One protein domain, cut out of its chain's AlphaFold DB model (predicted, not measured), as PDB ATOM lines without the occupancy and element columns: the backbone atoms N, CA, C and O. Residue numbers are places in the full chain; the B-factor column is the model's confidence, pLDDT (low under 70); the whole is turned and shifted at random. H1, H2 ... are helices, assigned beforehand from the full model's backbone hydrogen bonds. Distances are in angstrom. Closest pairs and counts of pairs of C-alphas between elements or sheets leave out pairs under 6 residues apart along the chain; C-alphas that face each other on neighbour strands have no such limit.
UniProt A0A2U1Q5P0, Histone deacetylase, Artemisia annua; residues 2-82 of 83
ATOM      1  N   THR A   2      33.390  68.425  92.051       89.25
ATOM      2  CA  THR A   2      33.279  67.122  92.737       89.25
ATOM      3  C   THR A   2      33.327  67.212  94.264       89.25
ATOM      4  O   THR A   2      32.422  66.724  94.935       89.25
ATOM      5  N   TYR A   3      34.335  67.881  94.829       93.88
ATOM      6  CA  TYR A   3      34.483  67.989  96.286       93.88
ATOM      7  C   TYR A   3      33.393  68.841  96.946       93.88
ATOM      8  O   TYR A   3      32.911  68.477  98.015       93.88
ATOM      9  N   TYR A   4      32.927  69.898  96.273       96.00
ATOM     10  CA  TYR A   4      31.770  70.676  96.714       96.00
ATOM     11  C   TYR A   4      30.507  69.804  96.817       96.00
ATOM     12  O   TYR A   4      29.808  69.829  97.833       96.00
ATOM     13  N   MET A   5      30.232  68.987  95.794       95.56
ATOM     14  CA  MET A   5      29.061  68.102  95.766       95.56
ATOM     15  C   MET A   5      29.139  67.009  96.835       95.56
ATOM     16  O   MET A   5      28.156  66.760  97.535       95.56
ATOM     17  N   LEU A   6      30.312  66.392  97.011       96.44
ATOM     18  CA  LEU A   6      30.535  65.386  98.052       96.44
ATOM     19  C   LEU A   6      30.367  65.982  99.455       96.44
ATOM     20  O   LEU A   6      29.630  65.428 100.272       96.44
ATOM     21  N   ALA A   7      30.991  67.132  99.728       97.25
ATOM     22  CA  ALA A   7      30.871  67.818 101.013       97.25
ATOM     23  C   ALA A   7      29.422  68.247 101.296       97.25
ATOM     24  O   ALA A   7      28.932  68.048 102.408       97.25
ATOM     25  N   SER A   8      28.701  68.747 100.284       97.31
ATOM     26  CA  SER A   8      27.279  69.102 100.390       97.31
ATOM     27  C   SER A   8      26.404  67.894 100.735       97.31
ATOM     28  O   SER A   8      25.555  67.978 101.624       97.31
ATOM     29  N   GLY A   9      26.630  66.754 100.073       97.81
ATOM     30  CA  GLY A   9      25.904  65.511 100.340       97.81
ATOM     31  C   GLY A   9      26.135  64.988 101.758       97.81
ATOM     32  O   GLY A   9      25.179  64.675 102.466       97.81
ATOM     33  N   ILE A  10      27.391  64.964 102.215       97.75
ATOM     34  CA  ILE A  10      27.730  64.543 103.583       97.75
ATOM     35  C   ILE A  10      27.189  65.527 104.625       97.75
ATOM     36  O   ILE A  10      26.652  65.090 105.640       97.75
ATOM     37  N   LYS A  11      27.255  66.842 104.374       96.81
ATOM     38  CA  LYS A  11      26.633  67.860 105.236       96.81
ATOM     39  C   LYS A  11      25.132  67.611 105.375       96.81
ATOM     40  O   LYS A  11      24.623  67.622 106.491       96.81
ATOM     41  N   LYS A  12      24.429  67.350 104.266       97.88
ATOM     42  CA  LYS A  12      22.993  67.039 104.291       97.88
ATOM     43  C   LYS A  12      22.712  65.779 105.107       97.88
ATOM     44  O   LYS A  12      21.850  65.810 105.977       97.88
ATOM     45  N   LEU A  13      23.481  64.715 104.881       98.12
ATOM     46  CA  LEU A  13      23.351  63.468 105.632       98.12
ATOM     47  C   LEU A  13      23.592  63.676 107.134       98.12
ATOM     48  O   LEU A  13      22.862  63.136 107.960       98.12
ATOM     49  N   ALA A  14      24.583  64.493 107.498       98.00
ATOM     50  CA  ALA A  14      24.864  64.826 108.888       98.00
ATOM     51  C   ALA A  14      23.720  65.619 109.533       98.00
ATOM     52  O   ALA A  14      23.354  65.360 110.680       98.00
ATOM     53  N   THR A  15      23.118  66.561 108.804       97.56
ATOM     54  CA  THR A  15      21.900  67.252 109.250       97.56
ATOM     55  C   THR A  15      20.780  66.256 109.538       97.56
ATOM     56  O   THR A  15      20.169  66.331 110.602       97.56
ATOM     57  N   ASP A  16      20.571  65.294 108.640       98.31
ATOM     58  CA  ASP A  16      19.459  64.345 108.723       98.31
ATOM     59  C   ASP A  16      19.646  63.284 109.817       98.31
ATOM     60  O   ASP A  16      18.671  62.871 110.441       98.31
ATOM     61  N   LEU A  17      20.884  62.838 110.069       98.31
ATOM     62  CA  LEU A  17      21.155  61.679 110.933       98.31
ATOM     63  C   LEU A  17      21.819  62.014 112.272       98.31
ATOM     64  O   LEU A  17      21.698  61.249 113.227       98.31
ATOM     65  N   CYS A  18      22.548  63.126 112.370       98.06
ATOM     66  CA  CYS A  18      23.326  63.459 113.567       98.06
ATOM     67  C   CYS A  18      23.276  64.948 113.934       98.06
ATOM     68  O   CYS A  18      24.209  65.472 114.547       98.06
ATOM     69  N   GLY A  19      22.177  65.637 113.605       96.88
ATOM     70  CA  GLY A  19      21.942  67.030 114.001       96.88
ATOM     71  C   GLY A  19      23.012  67.995 113.485       96.88
ATOM     72  O   GLY A  19      23.398  68.920 114.191       96.88
ATOM     73  N   GLY A  20      23.551  67.724 112.296       96.12
ATOM     74  CA  GLY A  20      24.544  68.561 111.619       96.12
ATOM     75  C   GLY A  20      25.986  68.367 112.090       96.12
ATOM     76  O   GLY A  20      26.883  69.037 111.585       96.12
ATOM     77  N   ARG A  21      26.248  67.458 113.039       96.56
ATOM     78  CA  ARG A  21      27.604  67.227 113.560       96.56
ATOM     79  C   ARG A  21      28.428  66.405 112.574       96.56
ATOM     80  O   ARG A  21      28.221  65.202 112.443       96.56
ATOM     81  N   CYS A  22      29.398  67.040 111.924       94.88
ATOM     82  CA  CYS A  22      30.318  66.381 111.006       94.88
ATOM     83  C   CYS A  22      31.735  66.950 111.151       94.88
ATOM     84  O   CYS A  22      31.896  68.157 111.316       94.88
ATOM     85  N   VAL A  23      32.755  66.089 111.086       95.06
ATOM     86  CA  VAL A  23      34.173  66.477 111.161       95.06
ATOM     87  C   VAL A  23      34.909  65.859 109.979       95.06
ATOM     88  O   VAL A  23      34.831  64.652 109.760       95.06
ATOM     89  N   PHE A  24      35.632  66.688 109.227       94.12
ATOM     90  CA  PHE A  24      36.412  66.271 108.065       94.12
ATOM     91  C   PHE A  24      37.897  66.247 108.423       94.12
ATOM     92  O   PHE A  24      38.420  67.204 108.988       94.12
ATOM     93  N   PHE A  25      38.579  65.159 108.068       96.06
ATOM     94  CA  PHE A  25      40.021  65.010 108.257       96.06
ATOM     95  C   PHE A  25      40.714  64.990 106.901       96.06
ATOM     96  O   PHE A  25      40.418  64.129 106.071       96.06
ATOM     97  N   LEU A  26      41.670  65.897 106.703       95.38
ATOM     98  CA  LEU A  26      42.551  65.861 105.541       95.38
ATOM     99  C   LEU A  26      43.366  64.558 105.553       95.38
ATOM    100  O   LEU A  26      43.877  64.140 106.595       95.38
ATOM    101  N   LYS A  27      43.455  63.902 104.395       92.38
ATOM    102  CA  LYS A  27      44.239  62.677 104.199       92.38
ATOM    103  C   LYS A  27      45.352  62.935 103.183       92.38
ATOM    104  O   LYS A  27      46.191  63.795 103.420       92.38
ATOM    105  N   GLY A  28      45.393  62.167 102.099       92.75
ATOM    106  CA  GLY A  28      46.382  62.328 101.039       92.75
ATOM    107  C   GLY A  28      46.013  63.419 100.033       92.75
ATOM    108  O   GLY A  28      44.929  63.995 100.078       92.75
ATOM    109  N   GLY A  29      46.933  63.646  99.101       92.69
ATOM    110  CA  GLY A  29      46.827  64.642  98.042       92.69
ATOM    111  C   GLY A  29      48.229  65.076  97.635       92.69
ATOM    112  O   GLY A  29      48.882  65.805  98.370       92.69
ATOM    113  N   TYR A  30      48.722  64.569  96.505       94.12
ATOM    114  CA  TYR A  30      50.114  64.792  96.087       94.12
ATOM    115  C   TYR A  30      50.267  65.973  95.126       94.12
ATOM    116  O   TYR A  30      51.343  66.554  95.028       94.12
ATOM    117  N   ASN A  31      49.188  66.344  94.435       92.06
ATOM    118  CA  ASN A  31      49.124  67.591  93.690       92.06
ATOM    119  C   ASN A  31      48.617  68.686  94.640       92.06
ATOM    120  O   ASN A  31      47.460  68.644  95.054       92.06
ATOM    121  N   LEU A  32      49.493  69.625  95.009       92.94
ATOM    122  CA  LEU A  32      49.175  70.681  95.977       92.94
ATOM    123  C   LEU A  32      48.090  71.645  95.482       92.94
ATOM    124  O   LEU A  32      47.286  72.096  96.293       92.94
ATOM    125  N   GLU A  33      48.045  71.933  94.180       91.00
ATOM    126  CA  GLU A  33      47.033  72.806  93.578       91.00
ATOM    127  C   GLU A  33      45.654  72.145  93.658       91.00
ATOM    128  O   GLU A  33      44.764  72.652  94.338       91.00
ATOM    129  N   SER A  34      45.515  70.932  93.115       89.44
ATOM    130  CA  SER A  34      44.259  70.184  93.183       89.44
ATOM    131  C   SER A  34      43.835  69.879  94.628       89.44
ATOM    132  O   SER A  34      42.641  69.840  94.925       89.44
ATOM    133  N   LEU A  35      44.791  69.669  95.546       93.31
ATOM    134  CA  LEU A  35      44.503  69.503  96.972       93.31
ATOM    135  C   LEU A  35      43.923  70.789  97.565       93.31
ATOM    136  O   LEU A  35      42.871  70.737  98.201       93.31
ATOM    137  N   SER A  36      44.571  71.931  97.338       93.50
ATOM    138  CA  SER A  36      44.093  73.237  97.794       93.50
ATOM    139  C   SER A  36      42.683  73.521  97.275       93.50
ATOM    140  O   SER A  36      41.782  73.815  98.063       93.50
ATOM    141  N   ASP A  37      42.455  73.327  95.977       93.19
ATOM    142  CA  ASP A  37      41.153  73.550  95.347       93.19
ATOM    143  C   ASP A  37      40.073  72.630  95.925       93.19
ATOM    144  O   ASP A  37      38.962  73.070  96.225       93.19
ATOM    145  N   SER A  38      40.402  71.355  96.163       93.50
ATOM    146  CA  SER A  38      39.475  70.399  96.780       93.50
ATOM    147  C   SER A  38      39.064  70.799  98.200       93.50
ATOM    148  O   SER A  38      37.897  70.645  98.578       93.50
ATOM    149  N   VAL A  39      40.002  71.346  98.981       95.50
ATOM    150  CA  VAL A  39      39.747  71.832 100.339       95.50
ATOM    151  C   VAL A  39      38.851  73.064 100.280       95.50
ATOM    152  O   VAL A  39      37.815  73.081 100.944       95.50
ATOM    153  N   VAL A  40      39.180  74.053  99.442       95.69
ATOM    154  CA  VAL A  40      38.372  75.273  99.266       95.69
ATOM    155  C   VAL A  40      36.938  74.931  98.858       95.69
ATOM    156  O   VAL A  40      35.992  75.400  99.488       95.69
ATOM    157  N   GLU A  41      36.758  74.060  97.866       96.00
ATOM    158  CA  GLU A  41      35.436  73.620  97.401       96.00
ATOM    159  C   GLU A  41      34.639  72.894  98.495       96.00
ATOM    160  O   GLU A  41      33.429  73.094  98.619       96.00
ATOM    161  N   SER A  42      35.306  72.092  99.331       96.38
ATOM    162  CA  SER A  42      34.660  71.432 100.473       96.38
ATOM    163  C   SER A  42      34.182  72.448 101.516       96.38
ATOM    164  O   SER A  42      33.066  72.341 102.026       96.38
ATOM    165  N   PHE A  43      34.995  73.465 101.817       96.25
ATOM    166  CA  PHE A  43      34.628  74.518 102.766       96.25
ATOM    167  C   PHE A  43      33.508  75.414 102.245       96.25
ATOM    168  O   PHE A  43      32.589  75.697 103.014       96.25
ATOM    169  N   ARG A  44      33.516  75.777 100.953       96.62
ATOM    170  CA  ARG A  44      32.415  76.507 100.297       96.62
ATOM    171  C   ARG A  44      31.070  75.819 100.544       96.62
ATOM    172  O   ARG A  44      30.127  76.460 100.999       96.62
ATOM    173  N   ALA A  45      31.008  74.494 100.383       96.00
ATOM    174  CA  ALA A  45      29.808  73.708 100.682       96.00
ATOM    175  C   ALA A  45      29.374  73.784 102.162       96.00
ATOM    176  O   ALA A  45      28.178  73.874 102.473       96.00
ATOM    177  N   PHE A  46      30.323  73.776 103.106       93.12
ATOM    178  CA  PHE A  46      29.999  73.891 104.531       93.12
ATOM    179  C   PHE A  46      29.433  75.250 104.902       93.12
ATOM    180  O   PHE A  46      28.432  75.297 105.621       93.12
ATOM    181  N   ILE A  47      30.011  76.327 104.381       94.31
ATOM    182  CA  ILE A  47      29.579  77.692 104.697       94.31
ATOM    183  C   ILE A  47      28.413  78.172 103.823       94.31
ATOM    184  O   ILE A  47      27.812  79.196 104.126       94.31
ATOM    185  N   GLY A  48      28.034  77.403 102.797       93.56
ATOM    186  CA  GLY A  48      26.924  77.737 101.899       93.56
ATOM    187  C   GLY A  48      27.293  78.752 100.816       93.56
ATOM    188  O   GLY A  48      26.414  79.431 100.294       93.56
ATOM    189  N   GLU A  49      28.576  78.859 100.480       96.38
ATOM    190  CA  GLU A  49      29.045  79.647  99.343       96.38
ATOM    191  C   GLU A  49      28.917  78.864  98.032       96.38
ATOM    192  O   GLU A  49      29.045  77.641  98.043       96.38
ATOM    193  N   PRO A  50      28.724  79.533  96.884       94.81
ATOM    194  CA  PRO A  50      28.730  78.863  95.589       94.81
ATOM    195  C   PRO A  50      30.104  78.243  95.280       94.81
ATOM    196  O   PRO A  50      31.146  78.759  95.694       94.81
ATOM    197  N   SER A  51      30.083  77.142  94.525       94.19
ATOM    198  CA  SER A  51      31.272  76.496  93.956       94.19
ATOM    199  C   SER A  51      31.902  77.371  92.866       94.19
ATOM    200  O   SER A  51      31.188  77.969  92.063       94.19
ATOM    201  N   ASN A  52      33.236  77.371  92.792       88.56
ATOM    202  CA  ASN A  52      34.001  78.003  91.709       88.56
ATOM    203  C   ASN A  52      34.423  76.985  90.635       88.56
ATOM    204  O   ASN A  52      35.409  77.175  89.923       88.56
ATOM    205  N   SER A  53      33.696  75.873  90.515       78.44
ATOM    206  CA  SER A  53      34.119  74.736  89.699       78.44
ATOM    207  C   SER A  53      34.393  75.052  88.241       78.44
ATOM    208  O   SER A  53      35.296  74.459  87.673       78.44
ATOM    209  N   THR A  54      33.643  75.973  87.637       75.19
ATOM    210  CA  THR A  54      33.807  76.312  86.220       75.19
ATOM    211  C   THR A  54      35.210  76.843  85.930       75.19
ATOM    212  O   THR A  54      35.773  76.532  84.889       75.19
ATOM    213  N   GLU A  55      35.805  77.594  86.859       75.00
ATOM    214  CA  GLU A  55      37.181  78.078  86.724       75.00
ATOM    215  C   GLU A  55      38.202  76.949  86.931       75.00
ATOM    216  O   GLU A  55      39.211  76.883  86.231       75.00
ATOM    217  N   LEU A  56      37.919  76.026  87.853       74.00
ATOM    218  CA  LEU A  56      38.780  74.877  88.151       74.00
ATOM    219  C   LEU A  56      38.805  73.851  87.016       74.00
ATOM    220  O   LEU A  56      39.863  73.300  86.713       74.00
ATOM    221  N   ASP A  57      37.661  73.614  86.380       72.00
ATOM    222  CA  ASP A  57      37.513  72.661  85.279       72.00
ATOM    223  C   ASP A  57      38.245  73.148  84.014       72.00
ATOM    224  O   ASP A  57      38.667  72.340  83.195       72.00
ATOM    225  N   ILE A  58      38.462  74.462  83.868       68.44
ATOM    226  CA  ILE A  58      39.279  75.042  82.787       68.44
ATOM    227  C   ILE A  58      40.780  74.809  83.033       68.44
ATOM    228  O   ILE A  58      41.551  74.677  82.083       68.44
ATOM    229  N   ARG A  59      41.208  74.768  84.302       68.81
ATOM    230  CA  ARG A  59      42.623  74.624  84.693       68.81
ATOM    231  C   ARG A  59      43.107  73.175  84.706       68.81
ATOM    232  O   ARG A  59      44.301  72.931  84.557       68.81
ATOM    233  N   HIS A  60      42.200  72.215  84.864       68.56
ATOM    234  CA  HIS A  60      42.530  70.795  84.951       68.56
ATOM    235  C   HIS A  60      42.104  70.047  83.683       68.56
ATOM    236  O   HIS A  60      41.037  70.287  83.131       68.56
ATOM    237  N   PHE A  61      42.926  69.102  83.218       65.44
ATOM    238  CA  PHE A  61      42.574  68.258  82.074       65.44
ATOM    239  C   PHE A  61      41.278  67.478  82.338       65.44
ATOM    240  O   PHE A  61      41.164  66.779  83.348       65.44
ATOM    241  N   THR A  62      40.337  67.524  81.392       64.75
ATOM    242  CA  THR A  62      39.121  66.704  81.420       64.75
ATOM    243  C   THR A  62      39.484  65.230  81.257       64.75
ATOM    244  O   THR A  62      39.675  64.732  80.147       64.75
ATOM    245  N   ILE A  63      39.588  64.505  82.369       69.19
ATOM    246  CA  ILE A  63      39.649  63.043  82.349       69.19
ATOM    247  C   ILE A  63      38.245  62.539  82.011       69.19
ATOM    248  O   ILE A  63      37.274  62.909  82.669       69.19
ATOM    249  N   GLN A  64      38.128  61.683  80.995       80.44
ATOM    250  CA  GLN A  64      36.851  61.049  80.679       80.44
ATOM    251  C   GLN A  64      36.397  60.181  81.859       80.44
ATOM    252  O   GLN A  64      37.093  59.246  82.261       80.44
ATOM    253  N   GLU A  65      35.217  60.476  82.402       82.81
ATOM    254  CA  GLU A  65      34.680  59.713  83.523       82.81
ATOM    255  C   GLU A  65      34.396  58.254  83.116       82.81
ATOM    256  O   GLU A  65      33.725  58.001  82.109       82.81
ATOM    257  N   PRO A  66      34.853  57.253  83.894       88.81
ATOM    258  CA  PRO A  66      34.673  55.840  83.571       88.81
ATOM    259  C   PRO A  66      33.274  55.334  83.972       88.81
ATOM    260  O   PRO A  66      33.140  54.347  84.701       88.81
ATOM    261  N   LEU A  67      32.223  55.996  83.482       89.25
ATOM    262  CA  LEU A  67      30.825  55.820  83.905       89.25
ATOM    263  C   LEU A  67      30.358  54.359  83.893       89.25
ATOM    264  O   LEU A  67      29.716  53.902  84.835       89.25
ATOM    265  N   HIS A  68      30.724  53.592  82.864       91.69
ATOM    266  CA  HIS A  68      30.336  52.183  82.774       91.69
ATOM    267  C   HIS A  68      30.914  51.340  83.925       91.69
ATOM    268  O   HIS A  68      30.190  50.587  84.576       91.69
ATOM    269  N   ARG A  69      32.215  51.492  84.216       93.00
ATOM    270  CA  ARG A  69      32.876  50.758  85.310       93.00
ATOM    271  C   ARG A  69      32.349  51.209  86.673       93.00
ATOM    272  O   ARG A  69      32.179  50.374  87.559       93.00
ATOM    273  N   LEU A  70      32.052  52.503  86.821       93.19
ATOM    274  CA  LEU A  70      31.456  53.060  88.034       93.19
ATOM    275  C   LEU A  70      30.085  52.429  88.325       93.19
ATOM    276  O   LEU A  70      29.866  51.934  89.430       93.19
ATOM    277  N   SER A  71      29.197  52.366  87.331       94.88
ATOM    278  CA  SER A  71      27.866  51.761  87.479       94.88
ATOM    279  C   SER A  71      27.931  50.291  87.895       94.88
ATOM    280  O   SER A  71      27.198  49.866  88.788       94.88
ATOM    281  N   GLN A  72      28.847  49.517  87.304       97.00
ATOM    282  CA  GLN A  72      29.061  48.117  87.681       97.00
ATOM    283  C   GLN A  72      29.553  47.971  89.128       97.00
ATOM    284  O   GLN A  72      29.067  47.108  89.862       97.00
ATOM    285  N   ALA A  73      30.489  48.822  89.560       96.81
ATOM    286  CA  ALA A  73      30.993  48.811  90.931       96.81
ATOM    287  C   ALA A  73      29.893  49.157  91.947       96.81
ATOM    288  O   ALA A  73      29.750  48.462  92.952       96.81
ATOM    289  N   ILE A  74      29.072  50.174  91.658       96.56
ATOM    290  CA  ILE A  74      27.941  50.564  92.512       96.56
ATOM    291  C   ILE A  74      26.933  49.416  92.635       96.56
ATOM    292  O   ILE A  74      26.516  49.097  93.746       96.56
ATOM    293  N   LEU A  75      26.568  48.767  91.522       96.94
ATOM    294  CA  LEU A  75      25.644  47.629  91.540       96.94
ATOM    295  C   LEU A  75      26.175  46.494  92.424       96.94
ATOM    296  O   LEU A  75      25.439  45.955  93.247       96.94
ATOM    297  N   LYS A  76      27.465  46.169  92.293       97.69
ATOM    298  CA  LYS A  76      28.107  45.130  93.102       97.69
ATOM    299  C   LYS A  76      28.074  45.468  94.595       97.69
ATOM    300  O   LYS A  76      27.787  44.594  95.405       97.69
ATOM    301  N   ILE A  77      28.342  46.722  94.964       97.56
ATOM    302  CA  ILE A  77      28.266  47.177  96.361       97.56
ATOM    303  C   ILE A  77      26.830  47.041  96.879       97.56
ATOM    304  O   ILE A  77      26.626  46.475  97.948       97.56
ATOM    305  N   LYS A  78      25.825  47.475  96.111       97.44
ATOM    306  CA  LYS A  78      24.414  47.325  96.500       97.44
ATOM    307  C   LYS A  78      24.030  45.868  96.760       97.44
ATOM    308  O   LYS A  78      23.484  45.568  97.816       97.44
ATOM    309  N   GLN A  79      24.424  44.960  95.866       97.38
ATOM    310  CA  GLN A  79      24.206  43.519  96.037       97.38
ATOM    311  C   GLN A  79      24.861  42.973  97.315       97.38
ATOM    312  O   GLN A  79      24.234  42.206  98.035       97.38
ATOM    313  N   LEU A  80      26.096  43.383  97.626       97.94
ATOM    314  CA  LEU A  80      26.798  42.952  98.845       97.94
ATOM    315  C   LEU A  80      26.133  43.454 100.133       97.94
ATOM    316  O   LEU A  80      26.240  42.804 101.169       97.94
ATOM    317  N   HIS A  81      25.466  44.605 100.071       96.00
ATOM    318  CA  HIS A  81      24.814  45.236 101.216       96.00
ATOM    319  C   HIS A  81      23.290  45.017 101.261       96.00
ATOM    320  O   HIS A  81      22.643  45.570 102.147       96.00
ATOM    321  N   ASN A  82      22.723  44.200 100.360       94.81
ATOM    322  CA  ASN A  82      21.276  43.977 100.206       94.81
ATOM    323  C   ASN A  82      20.466  45.284 100.056       94.81
ATOM    324  O   ASN A  82      19.408  45.440 100.670       94.81
TER     325      ASN A  82
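Overview. This is residues 2 to 82 of the 83 residues of the protein "Histone deacetylase" of Artemisia annua (UniProt A0A2U1Q5P0). Two long helices, H1 and H2, pack on each other at a slant, with the short H3 near H2; residues 61 to 82, which include H4, stick out from this small body as a free arm. A long loop, residues 19 to 31, joins H1 to H2. The printed part has 81 residues with four named helices, in the order H1, H2, H3, H4, and no named strand, and its class is all helix. The whole is loose, with a radius of gyration of the C-alphas of 15.2 A and spans of 39 by 36 by 23 A.

Arrangement. H1, residues 2 to 18, touches H2, residues 32 to 47; their closest C-alphas, those of Tyr 4 and Glu 41, are 4.8 A apart. They run the same way at a steep tilt of 38 degrees. H3, residues 53 to 59, is close to H2 but not clearly touching, with the closest C-alphas, of Asp 37 and Leu 56, 7.7 A apart. These two run opposite ways at a shallow tilt of 7 degrees. H1 and H3 are only just apart, at 8.2 A. H4, residues 67 to 81, is apart from H1, H2 and H3. Each O i to N i+4 pair is within hydrogen-bond range in H1, H2 and H4; in H3 it is 2 of 3.

Along the chain. H1 begins at C-alpha 2, (33.279, 67.122, 92.737), and is 23.4 A long from first to last C-alpha. H2 measures 22.6 A and begins at C-alpha 32, (49.175, 70.681, 95.977). H3 measures 9.9 A. H4 measures 21.2 A and ends at C-alpha 81, (24.814, 45.236, 101.216).

Size, cuts and confidence. The two C-alphas farthest apart, of Arg 59 and Asn 82, are 40.4 A apart. The printed part has no cut. The link H1 to H2 is long, H2 to H3 tight and H3 to H4 short. Residues 58 to 63 have pLDDT under 70.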